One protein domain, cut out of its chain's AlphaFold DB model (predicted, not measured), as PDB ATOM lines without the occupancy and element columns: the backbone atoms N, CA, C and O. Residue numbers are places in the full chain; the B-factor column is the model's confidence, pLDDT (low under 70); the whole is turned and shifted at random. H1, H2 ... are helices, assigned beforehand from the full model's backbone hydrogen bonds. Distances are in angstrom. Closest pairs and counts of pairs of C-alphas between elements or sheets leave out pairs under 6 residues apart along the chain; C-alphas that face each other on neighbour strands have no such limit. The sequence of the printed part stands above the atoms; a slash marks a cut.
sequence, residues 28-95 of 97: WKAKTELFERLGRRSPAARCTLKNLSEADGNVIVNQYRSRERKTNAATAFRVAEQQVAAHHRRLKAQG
ATOM      1  N   TRP A  28      -3.470  72.921  -4.665       52.22
ATOM      2  CA  TRP A  28      -4.706  73.683  -4.816       52.22
ATOM      3  C   TRP A  28      -4.497  75.194  -4.696       52.22
ATOM      4  O   TRP A  28      -4.985  75.935  -5.536       52.22
ATOM      5  N   LYS A  29      -3.700  75.672  -3.732       56.59
ATOM      6  CA  LYS A  29      -3.489  77.118  -3.543       56.59
ATOM      7  C   LYS A  29      -2.950  77.795  -4.810       56.59
ATOM      8  O   LYS A  29      -3.526  78.777  -5.261       56.59
ATOM      9  N   ALA A  30      -1.938  77.210  -5.457       58.50
ATOM     10  CA  ALA A  30      -1.407  77.791  -6.694       58.50
ATOM     11  C   ALA A  30      -2.378  77.661  -7.888       58.50
ATOM     12  O   ALA A  30      -2.363  78.505  -8.780       58.50
ATOM     13  N   LYS A  31      -3.242  76.632  -7.914       66.56
ATOM     14  CA  LYS A  31      -4.317  76.508  -8.916       66.56
ATOM     15  C   LYS A  31      -5.354  77.621  -8.739       66.56
ATOM     16  O   LYS A  31      -5.721  78.273  -9.712       66.56
ATOM     17  N   THR A  32      -5.764  77.872  -7.498       68.75
ATOM     18  CA  THR A  32      -6.669  78.959  -7.114       68.75
ATOM     19  C   THR A  32      -6.093  80.328  -7.466       68.75
ATOM     20  O   THR A  32      -6.763  81.096  -8.147       68.75
ATOM     21  N   GLU A  33      -4.847  80.613  -7.085       78.81
ATOM     22  CA  GLU A  33      -4.198  81.904  -7.353       78.81
ATOM     23  C   GLU A  33      -4.018  82.163  -8.856       78.81
ATOM     24  O   GLU A  33      -4.286  83.267  -9.338       78.81
ATOM     25  N   LEU A  34      -3.624  81.138  -9.622       84.25
ATOM     26  CA  LEU A  34      -3.524  81.233 -11.078       84.25
ATOM     27  C   LEU A  34      -4.884  81.564 -11.706       84.25
ATOM     28  O   LEU A  34      -4.983  82.501 -12.498       84.25
ATOM     29  N   PHE A  35      -5.934  80.816 -11.360       86.25
ATOM     30  CA  PHE A  35      -7.266  81.008 -11.939       86.25
ATOM     31  C   PHE A  35      -7.919  82.311 -11.501       86.25
ATOM     32  O   PHE A  35      -8.543  82.976 -12.324       86.25
ATOM     33  N   GLU A  36      -7.718  82.743 -10.262       84.81
ATOM     34  CA  GLU A  36      -8.182  84.048  -9.811       84.81
ATOM     35  C   GLU A  36      -7.514  85.174 -10.610       84.81
ATOM     36  O   GLU A  36      -8.187  86.074 -11.124       84.81
ATOM     37  N   ARG A  37      -6.193  85.095 -10.800       86.19
ATOM     38  CA  ARG A  37      -5.442  86.087 -11.574       86.19
ATOM     39  C   ARG A  37      -5.850  86.102 -13.052       86.19
ATOM     40  O   ARG A  37      -5.980  87.183 -13.626       86.19
ATOM     41  N   LEU A  38      -6.100  84.936 -13.652       86.06
ATOM     42  CA  LEU A  38      -6.624  84.812 -15.018       86.06
ATOM     43  C   LEU A  38      -8.057  85.356 -15.129       86.06
ATOM     44  O   LEU A  38      -8.368  86.109 -16.050       86.06
ATOM     45  N   GLY A  39      -8.927  85.039 -14.169       81.69
ATOM     46  CA  GLY A  39     -10.329  85.464 -14.149       81.69
ATOM     47  C   GLY A  39     -10.513  86.972 -13.974       81.69
ATOM     48  O   GLY A  39     -11.472  87.534 -14.499       81.69
ATOM     49  N   ARG A  40      -9.573  87.650 -13.304       84.19
ATOM     50  CA  ARG A  40      -9.534  89.120 -13.196       84.19
ATOM     51  C   ARG A  40      -9.099  89.815 -14.490       84.19
ATOM     52  O   ARG A  40      -9.210  91.033 -14.583       84.19
ATOM     53  N   ARG A  41      -8.573  89.080 -15.476       84.94
ATOM     54  CA  ARG A  41      -8.005  89.678 -16.690       84.94
ATOM     55  C   ARG A  41      -9.038  90.054 -17.737       84.94
ATOM     56  O   ARG A  41      -8.869  91.067 -18.406       84.94
ATOM     57  N   SER A  42     -10.092  89.256 -17.892       84.25
ATOM     58  CA  SER A  42     -11.176  89.571 -18.820       84.25
ATOM     59  C   SER A  42     -12.478  88.841 -18.475       84.25
ATOM     60  O   SER A  42     -12.446  87.755 -17.885       84.25
ATOM     61  N   PRO A  43     -13.638  89.375 -18.909       83.62
ATOM     62  CA  PRO A  43     -14.915  88.667 -18.812       83.62
ATOM     63  C   PRO A  43     -14.892  87.299 -19.511       83.62
ATOM     64  O   PRO A  43     -15.454  86.335 -18.996       83.62
ATOM     65  N   ALA A  44     -14.178  87.195 -20.637       85.56
ATOM     66  CA  ALA A  44     -13.995  85.953 -21.385       85.56
ATOM     67  C   ALA A  44     -13.249  84.885 -20.567       85.56
ATOM     68  O   ALA A  44     -13.666  83.726 -20.513       85.56
ATOM     69  N   ALA A  45     -12.175  85.276 -19.872       84.75
ATOM     70  CA  ALA A  45     -11.449  84.379 -18.980       84.75
ATOM     71  C   ALA A  45     -12.333  83.926 -17.812       84.75
ATOM     72  O   ALA A  45     -12.375  82.740 -17.497       84.75
ATOM     73  N   ARG A  46     -13.117  84.839 -17.225       83.69
ATOM     74  CA  ARG A  46     -14.070  84.499 -16.161       83.69
ATOM     75  C   ARG A  46     -15.148  83.516 -16.630       83.69
ATOM     76  O   ARG A  46     -15.430  82.565 -15.908       83.69
ATOM     77  N   CYS A  47     -15.733  83.720 -17.814       84.06
ATOM     78  CA  CYS A  47     -16.715  82.788 -18.380       84.06
ATOM     79  C   CYS A  47     -16.098  81.411 -18.633       84.06
ATOM     80  O   CYS A  47     -16.672  80.386 -18.265       84.06
ATOM     81  N   THR A  48     -14.893  81.401 -19.200       87.19
ATOM     82  CA  THR A  48     -14.158  80.169 -19.485       87.19
ATOM     83  C   THR A  48     -13.893  79.382 -18.217       87.19
ATOM     84  O   THR A  48     -14.249  78.217 -18.157       87.19
ATOM     85  N   LEU A  49     -13.325  80.015 -17.186       84.88
ATOM     86  CA  LEU A  49     -12.976  79.346 -15.932       84.88
ATOM     87  C   LEU A  49     -14.200  78.793 -15.189       84.88
ATOM     88  O   LEU A  49     -14.072  77.791 -14.498       84.88
ATOM     89  N   LYS A  50     -15.381  79.405 -15.353       84.69
ATOM     90  CA  LYS A  50     -16.649  78.880 -14.812       84.69
ATOM     91  C   LYS A  50     -17.165  77.640 -15.547       84.69
ATOM     92  O   LYS A  50     -17.887  76.850 -14.954       84.69
ATOM     93  N   ASN A  51     -16.842  77.506 -16.830       83.38
ATOM     94  CA  ASN A  51     -17.325  76.433 -17.703       83.38
ATOM     95  C   ASN A  51     -16.237  75.399 -18.041       83.38
ATOM     96  O   ASN A  51     -16.466  74.491 -18.842       83.38
ATOM     97  N   LEU A  52     -15.039  75.561 -17.477       82.44
ATOM     98  CA  LEU A  52     -13.899  74.696 -17.724       82.44
ATOM     99  C   LEU A  52     -14.089  73.368 -16.987       82.44
ATOM    100  O   LEU A  52     -14.486  73.353 -15.822       82.44
ATOM    101  N   SER A  53     -13.769  72.257 -17.650       80.81
ATOM    102  CA  SER A  53     -13.736  70.957 -16.982       80.81
ATOM    103  C   SER A  53     -12.589  70.895 -15.967       80.81
ATOM    104  O   SER A  53     -11.592  71.619 -16.085       80.81
ATOM    105  N   GLU A  54     -12.688  70.002 -14.977       74.69
ATOM    106  CA  GLU A  54     -11.580  69.787 -14.043       74.69
ATOM    107  C   GLU A  54     -10.300  69.381 -14.765       74.69
ATOM    108  O   GLU A  54      -9.228  69.913 -14.471       74.69
ATOM    109  N   ALA A  55     -10.425  68.431 -15.694       79.50
ATOM    110  CA  ALA A  55      -9.308  67.861 -16.424       79.50
ATOM    111  C   ALA A  55      -8.555  68.956 -17.183       79.50
ATOM    112  O   ALA A  55      -7.342  69.100 -17.013       79.50
ATOM    113  N   ASP A  56      -9.279  69.797 -17.922       82.38
ATOM    114  CA  ASP A  56      -8.699  70.938 -18.631       82.38
ATOM    115  C   ASP A  56      -8.044  71.927 -17.658       82.38
ATOM    116  O   ASP A  56      -6.925  72.394 -17.883       82.38
ATOM    117  N   GLY A  57      -8.694  72.206 -16.525       84.56
ATOM    118  CA  GLY A  57      -8.127  73.066 -15.491       84.56
ATOM    119  C   GLY A  57      -6.817  72.521 -14.911       84.56
ATOM    120  O   GLY A  57      -5.842  73.258 -14.754       84.56
ATOM    121  N   ASN A  58      -6.755  71.221 -14.630       81.62
ATOM    122  CA  ASN A  58      -5.548  70.562 -14.138       81.62
ATOM    123  C   ASN A  58      -4.423  70.602 -15.178       81.62
ATOM    124  O   ASN A  58      -3.268  70.849 -14.820       81.62
ATOM    125  N   VAL A  59      -4.749  70.437 -16.463       85.44
ATOM    126  CA  VAL A  59      -3.782  70.569 -17.559       85.44
ATOM    127  C   VAL A  59      -3.178  71.976 -17.586       85.44
ATOM    128  O   VAL A  59      -1.950  72.095 -17.569       85.44
ATOM    129  N   ILE A  60      -3.997  73.034 -17.540       87.38
ATOM    130  CA  ILE A  60      -3.512  74.427 -17.554       87.38
ATOM    131  C   ILE A  60      -2.551  74.686 -16.382       87.38
ATOM    132  O   ILE A  60      -1.476  75.260 -16.566       87.38
ATOM    133  N   VAL A  61      -2.893  74.224 -15.178       85.75
ATOM    134  CA  VAL A  61      -2.083  74.426 -13.962       85.75
ATOM    135  C   VAL A  61      -0.762  73.669 -14.028       85.75
ATOM    136  O   VAL A  61       0.292  74.218 -13.698       85.75
ATOM    137  N   ASN A  62      -0.796  72.407 -14.456       85.44
ATOM    138  CA  ASN A  62       0.406  71.585 -14.563       85.44
ATOM    139  C   ASN A  62       1.364  72.151 -15.614       85.44
ATOM    140  O   ASN A  62       2.575  72.229 -15.380       85.44
ATOM    141  N   GLN A  63       0.826  72.629 -16.739       86.88
ATOM    142  CA  GLN A  63       1.616  73.315 -17.754       86.88
ATOM    143  C   GLN A  63       2.178  74.643 -17.247       86.88
ATOM    144  O   GLN A  63       3.359  74.908 -17.475       86.88
ATOM    145  N   TYR A  64       1.388  75.444 -16.524       87.75
ATOM    146  CA  TYR A  64       1.862  76.675 -15.888       87.75
ATOM    147  C   TYR A  64       3.062  76.389 -14.977       87.75
ATOM    148  O   TYR A  64       4.138  76.933 -15.202       87.75
ATOM    149  N   ARG A  65       2.936  75.449 -14.032       86.75
ATOM    150  CA  ARG A  65       4.026  75.077 -13.108       86.75
ATOM    151  C   ARG A  65       5.253  74.532 -13.818       86.75
ATOM    152  O   ARG A  65       6.387  74.793 -13.421       86.75
ATOM    153  N   SER A  66       5.049  73.713 -14.849       85.81
ATOM    154  CA  SER A  66       6.171  73.203 -15.631       85.81
ATOM    155  C   SER A  66       6.893  74.326 -16.368       85.81
ATOM    156  O   SER A  66       8.111  74.254 -16.496       85.81
ATOM    157  N   ARG A  67       6.169  75.323 -16.885       87.31
ATOM    158  CA  ARG A  67       6.759  76.453 -17.608       87.31
ATOM    159  C   ARG A  67       7.410  77.446 -16.667       87.31
ATOM    160  O   ARG A  67       8.494  77.913 -16.981       87.31
ATOM    161  N   GLU A  68       6.802  77.713 -15.520       88.12
ATOM    162  CA  GLU A  68       7.351  78.588 -14.485       88.12
ATOM    163  C   GLU A  68       8.731  78.095 -14.041       88.12
ATOM    164  O   GLU A  68       9.683  78.865 -14.078       88.12
ATOM    165  N   ARG A  69       8.871  76.787 -13.774       86.94
ATOM    166  CA  ARG A  69      10.159  76.152 -13.439       86.94
ATOM    167  C   ARG A  69      11.214  76.227 -14.550       86.94
ATOM    168  O   ARG A  69      12.399  76.185 -14.252       86.94
ATOM    169  N   LYS A  70      10.796  76.278 -15.818       88.88
ATOM    170  CA  LYS A  70      11.693  76.281 -16.992       88.88
ATOM    171  C   LYS A  70      12.018  77.678 -17.515       88.88
ATOM    172  O   LYS A  70      12.933  77.828 -18.314       88.88
ATOM    173  N   THR A  71      11.208  78.669 -17.162       89.81
ATOM    174  CA  THR A  71      11.288  80.022 -17.714       89.81
ATOM    175  C   THR A  71      11.159  81.021 -16.572       89.81
ATOM    176  O   THR A  71      12.123  81.270 -15.863       89.81
ATOM    177  N   ASN A  72       9.973  81.589 -16.383       89.44
ATOM    178  CA  ASN A  72       9.605  82.436 -15.262       89.44
ATOM    179  C   ASN A  72       8.073  82.519 -15.172       89.44
ATOM    180  O   ASN A  72       7.352  82.119 -16.096       89.44
ATOM    181  N   ALA A  73       7.571  83.075 -14.069       87.19
ATOM    182  CA  ALA A  73       6.138  83.204 -13.814       87.19
ATOM    183  C   ALA A  73       5.405  84.057 -14.866       87.19
ATOM    184  O   ALA A  73       4.275  83.741 -15.229       87.19
ATOM    185  N   ALA A  74       6.031  85.112 -15.401       90.88
ATOM    186  CA  ALA A  74       5.392  85.998 -16.377       90.88
ATOM    187  C   ALA A  74       5.147  85.294 -17.722       90.88
ATOM    188  O   ALA A  74       4.043  85.352 -18.270       90.88
ATOM    189  N   THR A  75       6.149  84.572 -18.228       91.81
ATOM    190  CA  THR A  75       6.026  83.763 -19.446       91.81
ATOM    191  C   THR A  75       5.034  82.620 -19.250       91.81
ATOM    192  O   THR A  75       4.180  82.393 -20.107       91.81
ATOM    193  N   ALA A  76       5.099  81.923 -18.111       90.75
ATOM    194  CA  ALA A  76       4.152  80.860 -17.787       90.75
ATOM    195  C   ALA A  76       2.706  81.374 -17.724       90.75
ATOM    196  O   ALA A  76       1.802  80.740 -18.269       90.75
ATOM    197  N   PHE A  77       2.498  82.551 -17.127       92.75
ATOM    198  CA  PHE A  77       1.190  83.188 -17.023       92.75
ATOM    199  C   PHE A  77       0.621  83.552 -18.396       92.75
ATOM    200  O   PHE A  77      -0.514  83.194 -18.690       92.75
ATOM    201  N   ARG A  78       1.429  84.156 -19.280       94.06
ATOM    202  CA  ARG A  78       1.010  84.478 -20.657       94.06
ATOM    203  C   ARG A  78       0.558  83.236 -21.430       94.06
ATOM    204  O   ARG A  78      -0.407  83.282 -22.188       94.06
ATOM    205  N   VAL A  79       1.238  82.108 -21.237       93.19
ATOM    206  CA  VAL A  79       0.840  80.847 -21.879       93.19
ATOM    207  C   VAL A  79      -0.464  80.301 -21.285       93.19
ATOM    208  O   VAL A  79      -1.300  79.788 -22.027       93.19
ATOM    209  N   ALA A  80      -0.679  80.436 -19.975       92.75
ATOM    210  CA  ALA A  80      -1.952  80.074 -19.355       92.75
ATOM    211  C   ALA A  80      -3.110  80.957 -19.870       92.75
ATOM    212  O   ALA A  80      -4.188  80.438 -20.157       92.75
ATOM    213  N   GLU A  81      -2.878  82.258 -20.086       94.19
ATOM    214  CA  GLU A  81      -3.852  83.163 -20.720       94.19
ATOM    215  C   GLU A  81      -4.239  82.690 -22.126       94.19
ATOM    216  O   GLU A  81      -5.425  82.631 -22.456       94.19
ATOM    217  N   GLN A  82      -3.260  82.299 -22.946       94.62
ATOM    218  CA  GLN A  82      -3.512  81.782 -24.295       94.62
ATOM    219  C   GLN A  82      -4.344  80.493 -24.278       94.62
ATOM    220  O   GLN A  82      -5.233  80.323 -25.115       94.62
ATOM    221  N   GLN A  83      -4.093  79.601 -23.316       93.00
ATOM    222  CA  GLN A  83      -4.883  78.378 -23.148       93.00
ATOM    223  C   GLN A  83      -6.326  78.696 -22.766       93.00
ATOM    224  O   GLN A  83      -7.249  78.211 -23.418       93.00
ATOM    225  N   VAL A  84      -6.536  79.571 -21.778       91.94
ATOM    226  CA  VAL A  84      -7.880  80.026 -21.399       91.94
ATOM    227  C   VAL A  84      -8.588  80.681 -22.590       91.94
ATOM    228  O   VAL A  84      -9.743  80.369 -22.859       91.94
ATOM    229  N   ALA A  85      -7.907  81.508 -23.385       93.44
ATOM    230  CA  ALA A  85      -8.493  82.097 -24.590       93.44
ATOM    231  C   ALA A  85      -8.862  81.045 -25.660       93.44
ATOM    232  O   ALA A  85      -9.862  81.188 -26.368       93.44
ATOM    233  N   ALA A  86      -8.084  79.969 -25.789       92.94
ATOM    234  CA  ALA A  86      -8.424  78.854 -26.670       92.94
ATOM    235  C   ALA A  86      -9.668  78.097 -26.177       92.94
ATOM    236  O   ALA A  86     -10.563  77.822 -26.979       92.94
ATOM    237  N   HIS A  87      -9.769  77.830 -24.871       91.69
ATOM    238  CA  HIS A  87     -10.968  77.238 -24.274       91.69
ATOM    239  C   HIS A  87     -12.189  78.144 -24.432       91.69
ATOM    240  O   HIS A  87     -13.249  77.649 -24.803       91.69
ATOM    241  N   HIS A  88     -12.036  79.461 -24.265       93.12
ATOM    242  CA  HIS A  88     -13.112  80.424 -24.492       93.12
ATOM    243  C   HIS A  88     -13.717  80.284 -25.890       93.12
ATOM    244  O   HIS A  88     -14.930  80.201 -26.036       93.12
ATOM    245  N   ARG A  89     -12.876  80.210 -26.932       92.81
ATOM    246  CA  ARG A  89     -13.347  80.051 -28.319       92.81
ATOM    247  C   ARG A  89     -14.143  78.761 -28.514       92.81
ATOM    248  O   ARG A  89     -15.166  78.784 -29.191       92.81
ATOM    249  N   ARG A  90     -13.706  77.658 -27.898       91.50
ATOM    250  CA  ARG A  90     -14.421  76.371 -27.946       91.50
ATOM    251  C   ARG A  90     -15.757  76.437 -27.210       91.50
ATOM    252  O   ARG A  90     -16.765  76.011 -27.754       91.50
ATOM    253  N   LEU A  91     -15.772  77.011 -26.009       89.31
ATOM    254  CA  LEU A  91     -16.988  77.186 -25.210       89.31
ATOM    255  C   LEU A  91     -17.986  78.130 -25.883       89.31
ATOM    256  O   LEU A  91     -19.187  77.882 -25.821       89.31
ATOM    257  N   LYS A  92     -17.487  79.154 -26.582       93.06
ATOM    258  CA  LYS A  92     -18.307  80.065 -27.376       93.06
ATOM    259  C   LYS A  92     -18.980  79.378 -28.556       93.06
ATOM    260  O   LYS A  92     -20.169  79.556 -28.784       93.06
ATOM    261  N   ALA A  93     -18.249  78.523 -29.268       92.69
ATOM    262  CA  ALA A  93     -18.833  77.699 -30.328       92.69
ATOM    263  C   ALA A  93     -19.898  76.711 -29.803       92.69
ATOM    264  O   ALA A  93     -20.750  76.270 -30.564       92.69
ATOM    265  N   GLN A  94     -19.862  76.382 -28.509       91.19
ATOM    266  CA  GLN A  94     -20.848  75.536 -27.827       91.19
ATOM    267  C   GLN A  94     -21.989  76.335 -27.165       91.19
ATOM    268  O   GLN A  94     -22.840  75.730 -26.520       91.19
ATOM    269  N   GLY A  95     -21.993  77.672 -27.262       91.12
ATOM    270  CA  GLY A  95     -23.007  78.541 -26.648       91.12
ATOM    271  C   GLY A  95     -22.950  78.643 -25.117       91.12
ATOM    272  O   GLY A  95     -23.927  79.049 -24.495       91.12
TER     273      GLY A  95
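AT A GLANCE: This is residues 28 to 95 of the 97 residues of an uncharacterized protein of Nostoc sp. 3335mG (UniProt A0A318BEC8). Two helical hairpins make this domain: a long one, H3 and H4 side by side, and a shorter, splayed one, H1 and H2, which lies over one face of the long pair as a V. H2 crosses H4, and H1 passes across H3 with its last turns reaching H4, the longest helix. The printed part has 68 residues, of which 59 are in four named helices, in the order H1, H2, H3, H4; there is no named strand, and the class is all helix. The whole is compact, with a radius of gyration of the C-alphas of 11.3 A, and elongated in outline, with spans of 36 by 19 by 17 A.

IN THESE COORDINATES: H1 is residues 28 to 39, 16.0 A from first to last C-alpha, and begins with C-alpha 28 at (-4.706, 73.683, -4.816). H2 is residues 43 to 51, 12.5 A long. H3 is residues 54 to 70, 24.3 A long, with C-alpha 54 at (-11.580, 69.787, -14.043). H4 is residues 73 to 93, 30.4 A long, and ends with C-alpha 93 at (-18.833, 77.699, -30.328).

HOW THE PARTS SIT: H4 is the hub, touching H1, H2 and H3. H3 and H4 form a helical hairpin and touch at a shallow tilt of 25 degrees, opposite ways; their closest C-alphas, of Arg 67 and Ala 76, are 5.1 A apart. H2 touches H4 about perpendicular, at 74 degrees, with the closest C-alphas, of Thr 48 and His 88, 5.1 A apart. H1 and H4 only just touch, with 3 pairs of C-alphas within 8 A, through residues 34 to 38 of H1 and 77 to 81 of H4; the closest C-alphas, of Leu 38 and Glu 81, are 6.6 A apart, and the tilt is steep, 66 degrees, the same way. H1 and H2 form the other helical hairpin, at a steep tilt of 40 degrees, opposite ways; H1 touches H2 with residues 35 to 39 alone, and the closest C-alphas, of Gly 39 and Arg 46, are 4.4 A apart. H1 and H3 are close but not clearly touching, about perpendicular at 85 degrees, with the closest C-alphas, of Lys 31 and Val 61, 5.9 A apart. The helix packing is mostly crossed: of the 4 pairs that touch, 1 is at a shallow tilt. In H1, H2, H3 and H4 every O i to N i+4 pair is within hydrogen-bond range.

THE WHOLE: The two C-alphas farthest apart, those of Lys 70 and Gly 95, are 36.1 A apart. The printed part has no cut, and the links H1 to H2, H2 to H3 and H3 to H4 are tight. The mean pLDDT of the printed part is 85.5; residues 28 to 32, which belong to H1, are under 70.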